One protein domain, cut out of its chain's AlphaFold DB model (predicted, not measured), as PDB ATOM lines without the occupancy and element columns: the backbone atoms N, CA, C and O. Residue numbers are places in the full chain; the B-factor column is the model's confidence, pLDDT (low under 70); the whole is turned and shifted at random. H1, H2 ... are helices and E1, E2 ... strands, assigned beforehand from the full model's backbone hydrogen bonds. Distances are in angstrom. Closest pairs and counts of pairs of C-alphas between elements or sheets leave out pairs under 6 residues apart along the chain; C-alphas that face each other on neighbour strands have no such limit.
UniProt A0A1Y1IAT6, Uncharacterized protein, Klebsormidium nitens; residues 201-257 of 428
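What this domain is: This is residues 201 to 257 of the 428 residues of an uncharacterized protein of Klebsormidium nitens (UniProt A0A1Y1IAT6). There is little regular structure here: a small hairpin of two strands, E1 and E2, with one short helix, H1, nearer to E2 than to E1, and long loops before and after the hairpin. The printed part has 57 residues; the named elements, in the order E1, E2, H1, hold only 18, class mixed, and the sheet is antiparallel. It is compact, radius of gyration of the C-alphas 11.3 A, spanning 35 by 24 by 17 A.

Where its parts are: Find C-alpha 218 at (179.857, 80.865, 58.949); there E1 begins, running 12.7 A to residue 222. E2, residues 228 to 232, is 13.6 A long. H1, residues 248 to 255, runs 10.6 A to C-alpha 255 at (178.939, 69.008, 65.264).

How they stand to each other: E1 and E2 are antiparallel, 147 degrees between directions, a hairpin with a tight link. Look at N 219 and O 231, within hydrogen-bond range at 2.7 A. The closest C-alphas of E2 and H1, Phe 229 and Leu 252, are 8.0 A apart; E1 and H1 are apart. In H1 every O i to N i+4 pair is within range.

The domain as a whole: The farthest C-alphas, Ala 214 and Val 243, are 35.7 A apart. The printed part has no cut; the link E2 to H1, 15 residues, is long. Residues 201 and 238 to 257 are under pLDDT 70.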
ATOM      1  N   GLY A 201     176.095  73.533  53.391       60.75
ATOM      2  CA  GLY A 201     177.140  73.514  52.359       60.75
ATOM      3  C   GLY A 201     178.571  73.189  52.804       60.75
ATOM      4  O   GLY A 201     178.942  73.278  53.971       60.75
ATOM      5  N   SER A 202     179.378  72.786  51.821       73.44
ATOM      6  CA  SER A 202     180.828  72.608  51.944       73.44
ATOM      7  C   SER A 202     181.550  73.958  51.811       73.44
ATOM      8  O   SER A 202     181.043  74.827  51.093       73.44
ATOM      9  N   PRO A 203     182.731  74.142  52.433       82.81
ATOM     10  CA  PRO A 203     183.537  75.344  52.232       82.81
ATOM     11  C   PRO A 203     183.899  75.537  50.753       82.81
ATOM     12  O   PRO A 203     183.954  74.576  49.976       82.81
ATOM     13  N   GLY A 204     184.147  76.791  50.369       79.81
ATOM     14  CA  GLY A 204     184.632  77.139  49.037       79.81
ATOM     15  C   GLY A 204     185.970  76.464  48.718       79.81
ATOM     16  O   GLY A 204     186.652  75.925  49.590       79.81
ATOM     17  N   SER A 205     186.387  76.501  47.451       76.12
ATOM     18  CA  SER A 205     187.686  75.942  47.029       76.12
ATOM     19  C   SER A 205     188.898  76.614  47.691       76.12
ATOM     20  O   SER A 205     190.001  76.083  47.639       76.12
ATOM     21  N   ASP A 206     188.699  77.789  48.281       82.38
ATOM     22  CA  ASP A 206     189.660  78.559  49.070       82.38
ATOM     23  C   ASP A 206     189.631  78.212  50.571       82.38
ATOM     24  O   ASP A 206     190.390  78.784  51.348       82.38
ATOM     25  N   GLY A 207     188.777  77.270  50.985       81.19
ATOM     26  CA  GLY A 207     188.624  76.867  52.379       81.19
ATOM     27  C   GLY A 207     187.860  77.880  53.229       81.19
ATOM     28  O   GLY A 207     187.810  77.712  54.443       81.19
ATOM     29  N   THR A 208     187.263  78.915  52.631       86.00
ATOM     30  CA  THR A 208     186.454  79.877  53.378       86.00
ATOM     31  C   THR A 208     184.999  79.431  53.423       86.00
ATOM     32  O   THR A 208     184.448  78.862  52.474       86.00
ATOM     33  N   CYS A 209     184.370  79.663  54.568       89.19
ATOM     34  CA  CYS A 209     182.930  79.561  54.680       89.19
ATOM     35  C   CYS A 209     182.319  80.886  54.221       89.19
ATOM     36  O   CYS A 209     182.801  81.955  54.595       89.19
ATOM     37  N   GLY A 210     181.310  80.808  53.352       84.88
ATOM     38  CA  GLY A 210     180.676  81.987  52.764       84.88
ATOM     39  C   GLY A 210     179.858  82.793  53.774       84.88
ATOM     40  O   GLY A 210     179.937  82.579  54.979       84.88
ATOM     41  N   PHE A 211     179.039  83.704  53.263       83.94
ATOM     42  CA  PHE A 211     177.974  84.353  54.026       83.94
ATOM     43  C   PHE A 211     176.631  83.817  53.542       83.94
ATOM     44  O   PHE A 211     176.489  83.444  52.373       83.94
ATOM     45  N   ASP A 212     175.644  83.759  54.425       83.38
ATOM     46  CA  ASP A 212     174.283  83.442  54.014       83.38
ATOM     47  C   ASP A 212     173.647  84.643  53.273       83.38
ATOM     48  O   ASP A 212     174.206  85.745  53.263       83.38
ATOM     49  N   PRO A 213     172.474  84.479  52.633       77.94
ATOM     50  CA  PRO A 213     171.786  85.590  51.972       77.94
ATOM     51  C   PRO A 213     171.399  86.753  52.904       77.94
ATOM     52  O   PRO A 213     171.070  87.828  52.407       77.94
ATOM     53  N   ALA A 214     171.418  86.549  54.226       85.69
ATOM     54  CA  ALA A 214     171.173  87.573  55.237       85.69
ATOM     55  C   ALA A 214     172.467  88.264  55.721       85.69
ATOM     56  O   ALA A 214     172.399  89.167  56.554       85.69
ATOM     57  N   GLY A 215     173.635  87.886  55.187       88.00
ATOM     58  CA  GLY A 215     174.934  88.451  55.547       88.00
ATOM     59  C   GLY A 215     175.542  87.873  56.826       88.00
ATOM     60  O   GLY A 215     176.498  88.446  57.346       88.00
ATOM     61  N   GLN A 216     175.025  86.757  57.346       87.31
ATOM     62  CA  GLN A 216     175.622  86.066  58.485       87.31
ATOM     63  C   GLN A 216     176.808  85.215  58.038       87.31
ATOM     64  O   GLN A 216     176.731  84.479  57.051       87.31
ATOM     65  N   GLY A 217     177.926  85.358  58.749       86.50
ATOM     66  CA  GLY A 217     179.131  84.574  58.505       86.50
ATOM     67  C   GLY A 217     178.975  83.146  59.017       86.50
ATOM     68  O   GLY A 217     178.205  82.873  59.934       86.50
ATOM     69  N   TYR A 218     179.737  82.227  58.442       91.00
ATOM     70  CA  TYR A 218     179.857  80.865  58.949       91.00
ATOM     71  C   TYR A 218     181.275  80.645  59.493       91.00
ATOM     72  O   TYR A 218     182.256  81.138  58.936       91.00
ATOM     73  N   ASN A 219     181.391  79.882  60.575       88.50
ATOM     74  CA  ASN A 219     182.654  79.433  61.143       88.50
ATOM     75  C   ASN A 219     183.139  78.172  60.419       88.50
ATOM     76  O   ASN A 219     182.380  77.216  60.245       88.50
ATOM     77  N   LEU A 220     184.418  78.151  60.042       92.69
ATOM     78  CA  LEU A 220     185.075  76.958  59.511       92.69
ATOM     79  C   LEU A 220     185.436  76.014  60.662       92.69
ATOM     80  O   LEU A 220     186.282  76.339  61.493       92.69
ATOM     81  N   CYS A 221     184.824  74.836  60.685       91.00
ATOM     82  CA  CYS A 221     185.170  73.756  61.596       91.00
ATOM     83  C   CYS A 221     185.955  72.681  60.843       91.00
ATOM     84  O   CYS A 221     185.546  72.246  59.768       91.00
ATOM     85  N   THR A 222     187.060  72.219  61.427       87.69
ATOM     86  CA  THR A 222     187.890  71.150  60.858       87.69
ATOM     87  C   THR A 222     187.933  69.980  61.831       87.69
ATOM     88  O   THR A 222     188.259  70.161  63.003       87.69
ATOM     89  N   THR A 223     187.603  68.774  61.368       84.44
ATOM     90  CA  THR A 223     187.764  67.557  62.178       84.44
ATOM     91  C   THR A 223     189.242  67.193  62.337       84.44
ATOM     92  O   THR A 223     190.082  67.597  61.533       84.44
ATOM     93  N   MET A 224     189.574  66.336  63.309       72.94
ATOM     94  CA  MET A 224     190.927  65.756  63.408       72.94
ATOM     95  C   MET A 224     191.327  64.940  62.166       72.94
ATOM     96  O   MET A 224     192.511  64.790  61.886       72.94
ATOM     97  N   ALA A 225     190.350  64.465  61.385       77.75
ATOM     98  CA  ALA A 225     190.577  63.801  60.103       77.75
ATOM     99  C   ALA A 225     190.811  64.785  58.933       77.75
ATOM    100  O   ALA A 225     190.899  64.360  57.783       77.75
ATOM    101  N   GLY A 226     190.885  66.097  59.195       84.31
ATOM    102  CA  GLY A 226     191.131  67.127  58.183       84.31
ATOM    103  C   GLY A 226     189.921  67.461  57.306       84.31
ATOM    104  O   GLY A 226     190.077  68.091  56.262       84.31
ATOM    105  N   ILE A 227     188.714  67.047  57.703       86.38
ATOM    106  CA  ILE A 227     187.484  67.361  56.970       86.38
ATOM    107  C   ILE A 227     186.976  68.718  57.449       86.38
ATOM    108  O   ILE A 227     186.676  68.879  58.631       86.38
ATOM    109  N   ALA A 228     186.869  69.672  56.528       88.19
ATOM    110  CA  ALA A 228     186.374  71.013  56.803       88.19
ATOM    111  C   ALA A 228     184.880  71.150  56.457       88.19
ATOM    112  O   ALA A 228     184.440  70.711  55.392       88.19
ATOM    113  N   PHE A 229     184.106  71.774  57.342       92.62
ATOM    114  CA  PHE A 229     182.685  72.085  57.164       92.62
ATOM    115  C   PHE A 229     182.346  73.436  57.806       92.62
ATOM    116  O   PHE A 229     183.093  73.943  58.640       92.62
ATOM    117  N   CYS A 230     181.229  74.033  57.399       92.06
ATOM    118  CA  CYS A 230     180.820  75.368  57.828       92.06
ATOM    119  C   CYS A 230     179.649  75.286  58.815       92.06
ATOM    120  O   CYS A 230     178.598  74.755  58.461       92.06
ATOM    121  N   CYS A 231     179.812  75.807  60.035       92.06
ATOM    122  CA  CYS A 231     178.711  76.001  60.993       92.06
ATOM    123  C   CYS A 231     178.319  77.485  61.045       92.06
ATOM    124  O   CYS A 231     179.144  78.354  60.784       92.06
ATOM    125  N   GLU A 232     177.072  77.805  61.384       89.12
ATOM    126  CA  GLU A 232     176.633  79.200  61.541       89.12
ATOM    127  C   GLU A 232     177.398  79.906  62.679       89.12
ATOM    128  O   GLU A 232     177.852  79.278  63.645       89.12
ATOM    129  N   THR A 233     177.560  81.230  62.585       81.88
ATOM    130  CA  THR A 233     178.100  82.030  63.693       81.88
ATOM    131  C   THR A 233     177.241  81.865  64.947       81.88
ATOM    132  O   THR A 233     176.054  82.167  64.930       81.88
ATOM    133  N   GLY A 234     177.849  81.394  66.040       78.19
ATOM    134  CA  GLY A 234     177.162  81.095  67.308       78.19
ATOM    135  C   GLY A 234     177.262  79.629  67.740       78.19
ATOM    136  O   GLY A 234     177.020  79.317  68.902       78.19
ATOM    137  N   TYR A 235     177.696  78.746  66.839       82.50
ATOM    138  CA  TYR A 235     177.995  77.349  67.144       82.50
ATOM    139  C   TYR A 235     179.496  77.176  67.419       82.50
ATOM    140  O   TYR A 235     180.341  77.680  66.674       82.50
ATOM    141  N   THR A 236     179.841  76.470  68.497       74.81
ATOM    142  CA  THR A 236     181.226  76.092  68.821       74.81
ATOM    143  C   THR A 236     181.580  74.783  68.130       74.81
ATOM    144  O   THR A 236     180.843  73.815  68.286       74.81
ATOM    145  N   CYS A 237     182.715  74.722  67.429       78.25
ATOM    146  CA  CYS A 237     183.223  73.476  66.853       78.25
ATOM    147  C   CYS A 237     183.647  72.516  67.987       78.25
ATOM    148  O   CYS A 237     184.608  72.830  68.698       78.25
ATOM    149  N   PRO A 238     182.985  71.362  68.191       67.25
ATOM    150  CA  PRO A 238     183.398  70.420  69.221       67.25
ATOM    151  C   PRO A 238     184.729  69.774  68.839       67.25
ATOM    152  O   PRO A 238     184.946  69.392  67.687       67.25
ATOM    153  N   THR A 239     185.616  69.608  69.815       59.12
ATOM    154  CA  THR A 239     186.804  68.763  69.678       59.12
ATOM    155  C   THR A 239     186.326  67.310  69.695       59.12
ATOM    156  O   THR A 239     185.917  66.798  70.732       59.12
ATOM    157  N   ALA A 240     186.256  66.674  68.527       51.75
ATOM    158  CA  ALA A 240     185.750  65.309  68.398       51.75
ATOM    159  C   ALA A 240     186.701  64.270  69.015       51.75
ATOM    160  O   ALA A 240     187.911  64.388  68.860       51.75
ATOM    161  N   ASP A 241     186.145  63.215  69.614       47.78
ATOM    162  CA  ASP A 241     186.814  61.923  69.838       47.78
ATOM    163  C   ASP A 241     186.877  61.153  68.493       47.78
ATOM    164  O   ASP A 241     185.895  61.184  67.734       47.78
ATOM    165  N   PRO A 242     188.005  60.502  68.136       49.72
ATOM    166  CA  PRO A 242     188.213  59.854  66.834       49.72
ATOM    167  C   PRO A 242     187.152  58.819  66.417       49.72
ATOM    168  O   PRO A 242     186.984  58.587  65.218       49.72
ATOM    169  N   VAL A 243     186.410  58.213  67.350       49.00
ATOM    170  CA  VAL A 243     185.484  57.104  67.036       49.00
ATOM    171  C   VAL A 243     184.224  57.567  66.282       49.00
ATOM    172  O   VAL A 243     183.639  56.809  65.509       49.00
ATOM    173  N   THR A 244     183.831  58.833  66.420       54.38
ATOM    174  CA  THR A 244     182.544  59.350  65.909       54.38
ATOM    175  C   THR A 244     182.630  59.921  64.479       54.38
ATOM    176  O   THR A 244     181.626  60.337  63.902       54.38
ATOM    177  N   ALA A 245     183.825  59.964  63.878       50.75
ATOM    178  CA  ALA A 245     184.107  60.742  62.663       50.75
ATOM    179  C   ALA A 245     184.019  59.972  61.326       50.75
ATOM    180  O   ALA A 245     184.261  60.559  60.272       50.75
ATOM    181  N   SER A 246     183.677  58.680  61.323       50.88
ATOM    182  CA  SER A 246     183.722  57.846  60.107       50.88
ATOM    183  C   SER A 246     182.500  57.976  59.187       50.88
ATOM    184  O   SER A 246     182.564  57.561  58.030       50.88
ATOM    185  N   ASN A 247     181.403  58.588  59.650       58.91
ATOM    186  CA  ASN A 247     180.222  58.856  58.828       58.91
ATOM    187  C   ASN A 247     180.029  60.376  58.625       58.91
ATOM    188  O   ASN A 247     179.685  61.074  59.582       58.91
ATOM    189  N   PRO A 248     180.199  60.909  57.395       56.09
ATOM    190  CA  PRO A 248     180.106  62.348  57.132       56.09
ATOM    191  C   PRO A 248     178.708  62.918  57.411       56.09
ATOM    192  O   PRO A 248     178.586  64.078  57.792       56.09
ATOM    193  N   SER A 249     177.653  62.109  57.284       56.75
ATOM    194  CA  SER A 249     176.282  62.530  57.595       56.75
ATOM    195  C   SER A 249     176.035  62.631  59.101       56.75
ATOM    196  O   SER A 249     175.328  63.532  59.539       56.75
ATOM    197  N   PHE A 250     176.653  61.749  59.894       59.62
ATOM    198  CA  PHE A 250     176.561  61.792  61.357       59.62
ATOM    199  C   PHE A 250     177.396  62.940  61.936       59.62
ATOM    200  O   PHE A 250     176.941  63.649  62.828       59.62
ATOM    201  N   ALA A 251     178.576  63.190  61.358       57.38
ATOM    202  CA  ALA A 251     179.404  64.338  61.701       57.38
ATOM    203  C   ALA A 251     178.627  65.661  61.540       57.38
ATOM    204  O   ALA A 251     178.547  66.454  62.475       57.38
ATOM    205  N   LEU A 252     177.971  65.879  60.397       55.84
ATOM    206  CA  LEU A 252     177.213  67.115  60.171       55.84
ATOM    207  C   LEU A 252     176.067  67.336  61.176       55.84
ATOM    208  O   LEU A 252     175.778  68.480  61.516       55.84
ATOM    209  N   GLN A 253     175.417  66.268  61.647       58.19
ATOM    210  CA  GLN A 253     174.284  66.364  62.574       58.19
ATOM    211  C   GLN A 253     174.714  66.596  64.029       58.19
ATOM    212  O   GLN A 253     173.983  67.223  64.793       58.19
ATOM    213  N   VAL A 254     175.892  66.097  64.413       57.38
ATOM    214  CA  VAL A 254     176.392  66.168  65.793       57.38
ATOM    215  C   VAL A 254     177.246  67.415  66.043       57.38
ATOM    216  O   VAL A 254     177.275  67.897  67.173       57.38
ATOM    217  N   TYR A 255     177.920  67.974  65.029       63.25
ATOM    218  CA  TYR A 255     178.939  69.008  65.264       63.25
ATOM    219  C   TYR A 255     178.450  70.462  65.281       63.25
ATOM    220  O   TYR A 255     179.164  71.302  65.820       63.25
ATOM    221  N   CYS A 256     177.254  70.786  64.787       62.94
ATOM    222  CA  CYS A 256     176.664  72.113  65.010       62.94
ATOM    223  C   CYS A 256     175.555  72.004  66.075       62.94
ATOM    224  O   CYS A 256     174.371  72.150  65.777       62.94
ATOM    225  N   GLN A 257     175.922  71.706  67.327       62.88
ATOM    226  CA  GLN A 257     174.969  71.768  68.444       62.88
ATOM    227  C   GLN A 257     174.760  73.218  68.874       62.88
ATOM    228  O   GLN A 257     175.708  73.918  69.232       62.88
TER     229      GLN A 257